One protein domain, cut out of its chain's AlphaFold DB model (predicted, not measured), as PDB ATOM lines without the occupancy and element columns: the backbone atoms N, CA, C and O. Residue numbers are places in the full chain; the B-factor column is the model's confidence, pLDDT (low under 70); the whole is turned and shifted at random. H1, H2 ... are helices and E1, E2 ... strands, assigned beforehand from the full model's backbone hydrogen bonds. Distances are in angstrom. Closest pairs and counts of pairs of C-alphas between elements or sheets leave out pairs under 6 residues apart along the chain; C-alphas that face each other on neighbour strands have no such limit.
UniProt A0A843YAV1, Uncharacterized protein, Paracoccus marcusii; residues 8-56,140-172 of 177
ATOM      1  N   ARG A   8     -30.273  19.265-135.924       93.69
ATOM      2  CA  ARG A   8     -30.630  18.310-134.865       93.69
ATOM      3  C   ARG A   8     -29.451  18.002-133.941       93.69
ATOM      4  O   ARG A   8     -29.610  18.086-132.724       93.69
ATOM      5  N   ALA A   9     -28.278  17.687-134.493       94.25
ATOM      6  CA  ALA A   9     -27.080  17.437-133.692       94.25
ATOM      7  C   ALA A   9     -26.687  18.667-132.861       94.25
ATOM      8  O   ALA A   9     -26.394  18.542-131.672       94.25
ATOM      9  N   ARG A  10     -26.754  19.873-133.446       93.75
ATOM     10  CA  ARG A  10     -26.464  21.129-132.732       93.75
ATOM     11  C   ARG A  10     -27.423  21.370-131.566       93.75
ATOM     12  O   ARG A  10     -26.972  21.777-130.500       93.75
ATOM     13  N   THR A  11     -28.716  21.104-131.746       94.38
ATOM     14  CA  THR A  11     -29.716  21.242-130.676       94.38
ATOM     15  C   THR A  11     -29.453  20.274-129.527       94.38
ATOM     16  O   THR A  11     -29.493  20.682-128.369       94.38
ATOM     17  N   LEU A  12     -29.145  19.007-129.824       94.31
ATOM     18  CA  LEU A  12     -28.828  18.016-128.790       94.31
ATOM     19  C   LEU A  12     -27.542  18.367-128.028       94.31
ATOM     20  O   LEU A  12     -27.519  18.276-126.804       94.31
ATOM     21  N   LEU A  13     -26.510  18.846-128.730       94.75
ATOM     22  CA  LEU A  13     -25.275  19.317-128.098       94.75
ATOM     23  C   LEU A  13     -25.514  20.519-127.184       94.75
ATOM     24  O   LEU A  13     -25.002  20.535-126.070       94.75
ATOM     25  N   ARG A  14     -26.324  21.497-127.613       94.25
ATOM     26  CA  ARG A  14     -26.703  22.635-126.761       94.25
ATOM     27  C   ARG A  14     -27.396  22.168-125.488       94.25
ATOM     28  O   ARG A  14     -26.932  22.496-124.409       94.25
ATOM     29  N   ARG A  15     -28.397  21.291-125.606       93.69
ATOM     30  CA  ARG A  15     -29.080  20.711-124.437       93.69
ATOM     31  C   ARG A  15     -28.128  19.959-123.509       93.69
ATOM     32  O   ARG A  15     -28.321  19.970-122.300       93.69
ATOM     33  N   ALA A  16     -27.128  19.263-124.050       94.62
ATOM     34  CA  ALA A  16     -26.130  18.582-123.232       94.62
ATOM     35  C   ALA A  16     -25.249  19.573-122.454       94.62
ATOM     36  O   ALA A  16     -25.020  19.359-121.268       94.62
ATOM     37  N   LEU A  17     -24.821  20.665-123.096       94.75
ATOM     38  CA  LEU A  17     -24.073  21.747-122.450       94.75
ATOM     39  C   LEU A  17     -24.915  22.461-121.384       94.75
ATOM     40  O   LEU A  17     -24.432  22.660-120.272       94.75
ATOM     41  N   ASP A  18     -26.187  22.742-121.677       94.62
ATOM     42  CA  ASP A  18     -27.120  23.359-120.729       94.62
ATOM     43  C   ASP A  18     -27.313  22.469-119.488       94.62
ATOM     44  O   ASP A  18     -27.207  22.942-118.358       94.62
ATOM     45  N   ARG A  19     -27.512  21.152-119.676       93.94
ATOM     46  CA  ARG A  19     -27.590  20.175-118.568       93.94
ATOM     47  C   ARG A  19     -26.309  20.114-117.736       93.94
ATOM     48  O   ARG A  19     -26.377  19.793-116.556       93.94
ATOM     49  N   ALA A  20     -25.160  20.386-118.347       94.12
ATOM     50  CA  ALA A  20     -23.870  20.443-117.666       94.12
ATOM     51  C   ALA A  20     -23.599  21.807-116.998       94.12
ATOM     52  O   ALA A  20     -22.522  21.993-116.437       94.12
ATOM     53  N   GLY A  21     -24.539  22.759-117.063       95.50
ATOM     54  CA  GLY A  21     -24.374  24.099-116.495       95.50
ATOM     55  C   GLY A  21     -23.376  24.973-117.259       95.50
ATOM     56  O   GLY A  21     -22.839  25.927-116.701       95.50
ATOM     57  N   VAL A  22     -23.094  24.653-118.525       95.31
ATOM     58  CA  VAL A  22     -22.121  25.391-119.336       95.31
ATOM     59  C   VAL A  22     -22.787  26.607-119.972       95.31
ATOM     60  O   VAL A  22     -23.640  26.479-120.848       95.31
ATOM     61  N   ALA A  23     -22.343  27.805-119.590       94.44
ATOM     62  CA  ALA A  23     -22.762  29.042-120.238       94.44
ATOM     63  C   ALA A  23     -22.091  29.200-121.615       94.44
ATOM     64  O   ALA A  23     -20.865  29.165-121.737       94.44
ATOM     65  N   ILE A  24     -22.893  29.413-122.663       93.44
ATOM     66  CA  ILE A  24     -22.399  29.592-124.034       93.44
ATOM     67  C   ILE A  24     -22.523  31.059-124.441       93.44
ATOM     68  O   ILE A  24     -23.618  31.567-124.678       93.44
ATOM     69  N   LEU A  25     -21.381  31.718-124.628       92.81
ATOM     70  CA  LEU A  25     -21.314  33.071-125.170       92.81
ATOM     71  C   LEU A  25     -20.945  33.011-126.655       92.81
ATOM     72  O   LEU A  25     -19.828  32.668-127.031       92.81
ATOM     73  N   THR A  26     -21.907  33.333-127.521       91.81
ATOM     74  CA  THR A  26     -21.674  33.455-128.970       91.81
ATOM     75  C   THR A  26     -21.459  34.909-129.365       91.81
ATOM     76  O   THR A  26     -21.803  35.810-128.604       91.81
ATOM     77  N   LYS A  27     -20.886  35.146-130.554       91.81
ATOM     78  CA  LYS A  27     -20.513  36.496-131.024       91.81
ATOM     79  C   LYS A  27     -19.590  37.239-130.034       91.81
ATOM     80  O   LYS A  27     -19.536  38.459-130.031       91.81
ATOM     81  N   ALA A  28     -18.860  36.489-129.212       93.56
ATOM     82  CA  ALA A  28     -17.938  36.980-128.201       93.56
ATOM     83  C   ALA A  28     -16.508  36.702-128.674       93.56
ATOM     84  O   ALA A  28     -15.961  35.624-128.445       93.56
ATOM     85  N   ARG A  29     -15.918  37.645-129.413       94.06
ATOM     86  CA  ARG A  29     -14.532  37.508-129.874       94.06
ATOM     87  C   ARG A  29     -13.592  37.783-128.706       94.06
ATOM     88  O   ARG A  29     -13.661  38.855-128.116       94.06
ATOM     89  N   VAL A  30     -12.706  36.838-128.403       94.44
ATOM     90  CA  VAL A  30     -11.630  37.046-127.428       94.44
ATOM     91  C   VAL A  30     -10.631  38.052-127.998       94.44
ATOM     92  O   VAL A  30     -10.180  37.901-129.134       94.44
ATOM     93  N   HIS A  31     -10.314  39.081-127.215       95.69
ATOM     94  CA  HIS A  31      -9.302  40.083-127.542       95.69
ATOM     95  C   HIS A  31      -7.987  39.808-126.812       95.69
ATOM     96  O   HIS A  31      -6.925  39.830-127.431       95.69
ATOM     97  N   ARG A  32      -8.054  39.496-125.513       95.69
ATOM     98  CA  ARG A  32      -6.877  39.203-124.688       95.69
ATOM     99  C   ARG A  32      -7.200  38.135-123.651       95.69
ATOM    100  O   ARG A  32      -8.283  38.142-123.073       95.69
ATOM    101  N   VAL A  33      -6.240  37.255-123.392       96.00
ATOM    102  CA  VAL A  33      -6.263  36.318-122.263       96.00
ATOM    103  C   VAL A  33      -5.238  36.796-121.240       96.00
ATOM    104  O   VAL A  33      -4.089  37.062-121.596       96.00
ATOM    105  N   ALA A  34      -5.666  36.960-119.994       96.06
ATOM    106  CA  ALA A  34      -4.823  37.275-118.849       96.06
ATOM    107  C   ALA A  34      -4.787  36.079-117.882       96.06
ATOM    108  O   ALA A  34      -5.403  35.047-118.142       96.06
ATOM    109  N   ALA A  35      -4.046  36.206-116.781       96.25
ATOM    110  CA  ALA A  35      -3.871  35.116-115.819       96.25
ATOM    111  C   ALA A  35      -5.179  34.724-115.110       96.25
ATOM    112  O   ALA A  35      -5.408  33.549-114.847       96.25
ATOM    113  N   ASP A  36      -6.029  35.706-114.822       97.50
ATOM    114  CA  ASP A  36      -7.233  35.586-113.993       97.50
ATOM    115  C   ASP A  36      -8.528  35.932-114.749       97.50
ATOM    116  O   ASP A  36      -9.613  35.896-114.170       97.50
ATOM    117  N   HIS A  37      -8.440  36.302-116.032       97.69
ATOM    118  CA  HIS A  37      -9.602  36.708-116.822       97.69
ATOM    119  C   HIS A  37      -9.368  36.670-118.337       97.69
ATOM    120  O   HIS A  37      -8.242  36.648-118.839       97.69
ATOM    121  N   VAL A  38     -10.469  36.771-119.079       97.50
ATOM    122  CA  VAL A  38     -10.505  36.977-120.528       97.50
ATOM    123  C   VAL A  38     -11.179  38.313-120.834       97.50
ATOM    124  O   VAL A  38     -12.247  38.618-120.305       97.50
ATOM    125  N   VAL A  39     -10.571  39.105-121.716       97.69
ATOM    126  CA  VAL A  39     -11.145  40.347-122.246       97.69
ATOM    127  C   VAL A  39     -11.704  40.078-123.635       97.69
ATOM    128  O   VAL A  39     -10.999  39.580-124.522       97.69
ATOM    129  N   LEU A  40     -12.974  40.410-123.833       97.19
ATOM    130  CA  LEU A  40     -13.647  40.344-125.123       97.19
ATOM    131  C   LEU A  40     -13.411  41.623-125.937       97.19
ATOM    132  O   LEU A  40     -13.111  42.683-125.397       97.19
ATOM    133  N   ALA A  41     -13.574  41.531-127.255       97.19
ATOM    134  CA  ALA A  41     -13.386  42.654-128.176       97.19
ATOM    135  C   ALA A  41     -14.385  43.807-127.962       97.19
ATOM    136  O   ALA A  41     -14.116  44.923-128.383       97.19
ATOM    137  N   ASP A  42     -15.516  43.541-127.306       96.06
ATOM    138  CA  ASP A  42     -16.496  44.556-126.900       96.06
ATOM    139  C   ASP A  42     -16.200  45.166-125.517       96.06
ATOM    140  O   ASP A  42     -17.026  45.892-124.969       96.06
ATOM    141  N   GLY A  43     -15.032  44.867-124.940       95.44
ATOM    142  CA  GLY A  43     -14.572  45.397-123.657       95.44
ATOM    143  C   GLY A  43     -15.049  44.616-122.432       95.44
ATOM    144  O   GLY A  43     -14.556  44.870-121.332       95.44
ATOM    145  N   ARG A  44     -15.958  43.641-122.578       96.94
ATOM    146  CA  ARG A  44     -16.400  42.818-121.440       96.94
ATOM    147  C   ARG A  44     -15.246  41.986-120.878       96.94
ATOM    148  O   ARG A  44     -14.480  41.379-121.627       96.94
ATOM    149  N   ARG A  45     -15.186  41.901-119.549       97.38
ATOM    150  CA  ARG A  45     -14.279  41.028-118.797       97.38
ATOM    151  C   ARG A  45     -15.033  39.794-118.305       97.38
ATOM    152  O   ARG A  45     -16.138  39.915-117.784       97.38
ATOM    153  N   ILE A  46     -14.427  38.623-118.471       97.12
ATOM    154  CA  ILE A  46     -14.909  37.348-117.936       97.12
ATOM    155  C   ILE A  46     -13.839  36.820-116.990       97.12
ATOM    156  O   ILE A  46     -12.753  36.468-117.444       97.12
ATOM    157  N   ASP A  47     -14.137  36.769-115.697       97.75
ATOM    158  CA  ASP A  47     -13.211  36.216-114.710       97.75
ATOM    159  C   ASP A  47     -13.072  34.699-114.873       97.75
ATOM    160  O   ASP A  47     -14.036  33.983-115.164       97.75
ATOM    161  N   SER A  48     -11.849  34.203-114.701       96.75
ATOM    162  CA  SER A  48     -11.513  32.795-114.890       96.75
ATOM    163  C   SER A  48     -10.292  32.414-114.057       96.75
ATOM    164  O   SER A  48      -9.197  32.910-114.307       96.75
ATOM    165  N   ALA A  49     -10.441  31.461-113.137       97.06
ATOM    166  CA  ALA A  49      -9.294  30.877-112.435       97.06
ATOM    167  C   ALA A  49      -8.447  29.956-113.341       97.06
ATOM    168  O   ALA A  49      -7.271  29.728-113.079       97.06
ATOM    169  N   LEU A  50      -9.049  29.417-114.408       96.50
ATOM    170  CA  LEU A  50      -8.390  28.600-115.424       96.50
ATOM    171  C   LEU A  50      -8.963  28.939-116.801       96.50
ATOM    172  O   LEU A  50     -10.171  28.834-117.011       96.50
ATOM    173  N   THR A  51      -8.091  29.284-117.750       95.69
ATOM    174  CA  THR A  51      -8.465  29.480-119.156       95.69
ATOM    175  C   THR A  51      -7.833  28.400-120.027       95.69
ATOM    176  O   THR A  51      -6.615  28.251-120.059       95.69
ATOM    177  N   LEU A  52      -8.668  27.671-120.772       93.50
ATOM    178  CA  LEU A  52      -8.239  26.670-121.751       93.50
ATOM    179  C   LEU A  52      -8.549  27.163-123.171       93.50
ATOM    180  O   LEU A  52      -9.706  27.400-123.520       93.50
ATOM    181  N   GLY A  53      -7.516  27.317-124.001       88.25
ATOM    182  CA  GLY A  53      -7.650  27.761-125.390       88.25
ATOM    183  C   GLY A  53      -7.904  26.600-126.355       88.25
ATOM    184  O   GLY A  53      -7.049  25.738-126.515       88.25
ATOM    185  N   ILE A  54      -9.055  26.602-127.040       85.50
ATOM    186  CA  ILE A  54      -9.446  25.575-128.034       85.50
ATOM    187  C   ILE A  54      -9.810  26.236-129.386       85.50
ATOM    188  O   ILE A  54     -10.699  25.792-130.108       85.50
ATOM    189  N   ALA A  55      -9.149  27.345-129.736       72.06
ATOM    190  CA  ALA A  55      -9.509  28.201-130.878       72.06
ATOM    191  C   ALA A  55      -9.111  27.651-132.270       72.06
ATOM    192  O   ALA A  55      -9.255  28.347-133.272       72.06
ATOM    193  N   GLY A  56      -8.665  26.396-132.345       70.19
ATOM    194  CA  GLY A  56      -8.214  25.737-133.571       70.19
ATOM    195  C   GLY A  56      -6.693  25.621-133.659       70.19
ATOM    196  O   GLY A  56      -5.957  26.330-132.977       70.19
ATOM    197  N   LYS A 140     -19.038  10.932-136.956       89.62
ATOM    198  CA  LYS A 140     -18.592  11.843-135.893       89.62
ATOM    199  C   LYS A 140     -19.198  11.367-134.590       89.62
ATOM    200  O   LYS A 140     -20.419  11.354-134.494       89.62
ATOM    201  N   ILE A 141     -18.381  11.009-133.601       93.06
ATOM    202  CA  ILE A 141     -18.855  10.654-132.256       93.06
ATOM    203  C   ILE A 141     -18.298  11.663-131.250       93.06
ATOM    204  O   ILE A 141     -17.086  11.757-131.064       93.06
ATOM    205  N   ILE A 142     -19.186  12.423-130.617       93.81
ATOM    206  CA  ILE A 142     -18.873  13.512-129.690       93.81
ATOM    207  C   ILE A 142     -19.295  13.089-128.283       93.81
ATOM    208  O   ILE A 142     -20.464  12.786-128.052       93.81
ATOM    209  N   SER A 143     -18.353  13.078-127.343       94.50
ATOM    210  CA  SER A 143     -18.640  12.818-125.928       94.50
ATOM    211  C   SER A 143     -19.441  13.968-125.318       94.50
ATOM    212  O   SER A 143     -19.116  15.133-125.536       94.50
ATOM    213  N   LEU A 144     -20.458  13.640-124.522       94.06
ATOM    214  CA  LEU A 144     -21.330  14.607-123.843       94.06
ATOM    215  C   LEU A 144     -21.042  14.722-122.334       94.06
ATOM    216  O   LEU A 144     -21.764  15.414-121.624       94.06
ATOM    217  N   GLY A 145     -20.015  14.026-121.835       89.06
ATOM    218  CA  GLY A 145     -19.820  13.794-120.401       89.06
ATOM    219  C   GLY A 145     -20.684  12.637-119.883       89.06
ATOM    220  O   GLY A 145     -21.480  12.061-120.622       89.06
ATOM    221  N   GLY A 146     -20.474  12.218-118.629       90.12
ATOM    222  CA  GLY A 146     -21.301  11.184-117.981       90.12
ATOM    223  C   GLY A 146     -21.337   9.815-118.683       90.12
ATOM    224  O   GLY A 146     -22.295   9.064-118.502       90.12
ATOM    225  N   GLN A 147     -20.318   9.497-119.494       93.50
ATOM    226  CA  GLN A 147     -20.282   8.325-120.383       93.50
ATOM    227  C   GLN A 147     -21.445   8.277-121.392       93.50
ATOM    228  O   GLN A 147     -21.947   7.207-121.741       93.50
ATOM    229  N   GLU A 148     -21.891   9.439-121.863       95.69
ATOM    230  CA  GLU A 148     -22.842   9.590-122.961       95.69
ATOM    231  C   GLU A 148     -22.128  10.168-124.192       95.69
ATOM    232  O   GLU A 148     -21.161  10.927-124.073       95.69
ATOM    233  N   ALA A 149     -22.582   9.798-125.390       96.94
ATOM    234  CA  ALA A 149     -22.075  10.363-126.634       96.94
ATOM    235  C   ALA A 149     -23.202  10.608-127.644       96.94
ATOM    236  O   ALA A 149     -24.237   9.937-127.619       96.94
ATOM    237  N   LEU A 150     -22.963  11.552-128.550       96.81
ATOM    238  CA  LEU A 150     -23.770  11.822-129.733       96.81
ATOM    239  C   LEU A 150     -22.993  11.400-130.976       96.81
ATOM    240  O   LEU A 150     -21.844  11.796-131.150       96.81
ATOM    241  N   ALA A 151     -23.627  10.632-131.852       95.62
ATOM    242  CA  ALA A 151     -23.081  10.241-133.137       95.62
ATOM    243  C   ALA A 151     -23.853  10.895-134.286       95.62
ATOM    244  O   ALA A 151     -25.083  10.945-134.252       95.62
ATOM    245  N   GLN A 152     -23.135  11.357-135.310       93.81
ATOM    246  CA  GLN A 152     -23.709  11.790-136.582       93.81
ATOM    247  C   GLN A 152     -23.034  11.070-137.747       93.81
ATOM    248  O   GLN A 152     -21.805  11.068-137.841       93.81
ATOM    249  N   TRP A 153     -23.837  10.533-138.662       90.00
ATOM    250  CA  TRP A 153     -23.364   9.948-139.916       90.00
ATOM    251  C   TRP A 153     -24.449  10.040-140.992       90.00
ATOM    252  O   TRP A 153     -25.570   9.602-140.752       90.00
ATOM    253  N   HIS A 154     -24.150  10.637-142.150       86.69
ATOM    254  CA  HIS A 154     -25.089  10.799-143.272       86.69
ATOM    255  C   HIS A 154     -26.441  11.403-142.856       86.69
ATOM    256  O   HIS A 154     -27.512  10.932-143.221       86.69
ATOM    257  N   GLY A 155     -26.397  12.445-142.023       85.62
ATOM    258  CA  GLY A 155     -27.591  13.122-141.504       85.62
ATOM    259  C   GLY A 155     -28.327  12.385-140.376       85.62
ATOM    260  O   GLY A 155     -29.093  13.020-139.649       85.62
ATOM    261  N   ILE A 156     -28.049  11.097-140.155       91.94
ATOM    262  CA  ILE A 156     -28.560  10.339-139.009       91.94
ATOM    263  C   ILE A 156     -27.864  10.845-137.748       91.94
ATOM    264  O   ILE A 156     -26.641  10.982-137.720       91.94
ATOM    265  N   VAL A 157     -28.649  11.124-136.703       95.56
ATOM    266  CA  VAL A 157     -28.154  11.584-135.401       95.56
ATOM    267  C   VAL A 157     -28.687  10.673-134.304       95.56
ATOM    268  O   VAL A 157     -29.900  10.588-134.105       95.56
ATOM    269  N   LEU A 158     -27.775  10.033-133.574       95.94
ATOM    270  CA  LEU A 158     -28.072   9.151-132.445       95.94
ATOM    271  C   LEU A 158     -27.394   9.679-131.179       95.94
ATOM    272  O   LEU A 158     -26.322  10.271-131.249       95.94
ATOM    273  N   GLN A 159     -28.000   9.448-130.019       95.12
ATOM    274  CA  GLN A 159     -27.440   9.817-128.720       95.12
ATOM    275  C   GLN A 159     -27.655   8.671-127.730       95.12
ATOM    276  O   GLN A 159     -28.718   8.052-127.720       95.12
ATOM    277  N   GLY A 160     -26.651   8.387-126.900       94.75
ATOM    278  CA  GLY A 160     -26.794   7.451-125.791       94.75
ATOM    279  C   GLY A 160     -25.471   6.951-125.217       94.75
ATOM    280  O   GLY A 160     -24.389   7.181-125.756       94.75
ATOM    281  N   ARG A 161     -25.561   6.215-124.106       95.56
ATOM    282  CA  ARG A 161     -24.392   5.662-123.392       95.56
ATOM    283  C   ARG A 161     -23.686   4.542-124.155       95.56
ATOM    284  O   ARG A 161     -22.477   4.365-124.041       95.56
ATOM    285  N   TRP A 162     -24.421   3.776-124.961       95.50
ATOM    286  CA  TRP A 162     -23.827   2.717-125.780       95.50
ATOM    287  C   TRP A 162     -22.898   3.290-126.863       95.50
ATOM    288  O   TRP A 162     -21.867   2.689-127.145       95.50
ATOM    289  N   LEU A 163     -23.194   4.484-127.394       95.75
ATOM    290  CA  LEU A 163     -22.315   5.188-128.335       95.75
ATOM    291  C   LEU A 163     -20.997   5.599-127.689       95.75
ATOM    292  O   LEU A 163     -19.957   5.550-128.339       95.75
ATOM    293  N   TRP A 164     -21.020   5.960-126.405       95.81
ATOM    294  CA  TRP A 164     -19.791   6.234-125.668       95.81
ATOM    295  C   TRP A 164     -18.914   4.982-125.567       95.81
ATOM    296  O   TRP A 164     -17.716   5.067-125.797       95.81
ATOM    297  N   ARG A 165     -19.503   3.799-125.333       94.44
ATOM    298  CA  ARG A 165     -18.754   2.525-125.337       94.44
ATOM    299  C   ARG A 165     -18.174   2.197-126.712       94.44
ATOM    300  O   ARG A 165     -17.072   1.666-126.800       94.44
ATOM    301  N   VAL A 166     -18.909   2.505-127.784       93.31
ATOM    302  CA  VAL A 166     -18.399   2.376-129.158       93.31
ATOM    303  C   VAL A 166     -17.198   3.297-129.358       93.31
ATOM    304  O   VAL A 166     -16.161   2.833-129.826       93.31
ATOM    305  N   LYS A 167     -17.306   4.567-128.950       92.00
ATOM    306  CA  LYS A 167     -16.196   5.525-129.003       92.00
ATOM    307  C   LYS A 167     -14.985   5.053-128.197       92.00
ATOM    308  O   LYS A 167     -13.900   5.005-128.754       92.00
ATOM    309  N   ASP A 168     -15.172   4.642-126.944       92.38
ATOM    310  CA  ASP A 168     -14.092   4.146-126.077       92.38
ATOM    311  C   ASP A 168     -13.391   2.920-126.685       92.38
ATOM    312  O   ASP A 168     -12.166   2.825-126.674       92.38
ATOM    313  N   ARG A 169     -14.144   2.008-127.314       91.62
ATOM    314  CA  ARG A 169     -13.561   0.870-128.038       91.62
ATOM    315  C   ARG A 169     -12.718   1.312-129.236       91.62
ATOM    316  O   ARG A 169     -11.624   0.782-129.416       91.62
ATOM    317  N   ILE A 170     -13.223   2.240-130.053       87.56
ATOM    318  CA  ILE A 170     -12.493   2.776-131.214       87.56
ATOM    319  C   ILE A 170     -11.211   3.473-130.746       87.56
ATOM    320  O   ILE A 170     -10.134   3.162-131.253       87.56
ATOM    321  N   ASP A 171     -11.328   4.343-129.742       86.88
ATOM    322  CA  ASP A 171     -10.227   5.143-129.203       86.88
ATOM    323  C   ASP A 171      -9.139   4.266-128.563       86.88
ATOM    324  O   ASP A 171      -7.965   4.605-128.639       86.88
ATOM    325  N   ARG A 172      -9.484   3.122-127.956       86.69
ATOM    326  CA  ARG A 172      -8.491   2.160-127.434       86.69
ATOM    327  C   ARG A 172      -7.871   1.294-128.526       86.69
ATOM    328  O   ARG A 172      -6.718   0.889-128.406       86.69
TER     329      ARG A 172
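This is residues 8 to 56 and 140 to 172 of the 177 residues of an uncharacterized protein of Paracoccus marcusii (UniProt A0A843YAV1). Two lobes stand well apart: in one, the three-stranded sheet E4 E5 E6 is sandwiched between H1, running along it on one face, and H2, crossing it on the other; the other lobe is the small three-stranded sheet E1 E2 E3, joined to H1 by the strung-out residues 20 to 29. The printed part has 82 residues, in the order H1 E1 E2 E3 E4 E5 E6 H2, of mixed class, with both sheets antiparallel. It is loose, with a radius of gyration of the C-alphas of 16.1 A, and spans 42 by 27 by 24 A.

E4 is residues 140 to 145, 15.7 A long, E5 148 to 153, 17.0 A, and E6 156 to 160, 13.6 A. H2, residues 161 to 172, 16.8 A, ends at C-alpha 172 (-8.491, 2.160, -127.434). H1, residues 8 to 19, 16.7 A, begins at C-alpha 8 (-30.630, 18.310, -134.865). E1 is residues 30 to 33, E2 37 to 40 and E3 45 to 47.

E4, E5 and E6 form a meander, each strand the antiparallel neighbour of the one before; N 142 and O 150 are 2.8 A apart, and N 151 and O 158 2.8 A. H1 lies over E5 at a height over the sheet of 9.7 A, at 10 degrees to it on the local plane. H2, on the opposite face, lies over E4 and E5 at a height of 9.0 A, across the strands. E1, E2 and E3 form another meander, with N 39 and O 32 2.8 A apart and N 38 and O 46 2.8 A. In H1 and H2 every O i to N i+4 pair is within hydrogen-bond range. E3 and E4 are apart.

The C-alphas farthest apart, of Gly 43 and Arg 169, are 44.8 A apart. Residues 57 to 139 are not printed; C-alphas 56 and 140 are 17.5 A apart across the cut. Of the links printed whole, none is long. No printed residue has a pLDDT under 70.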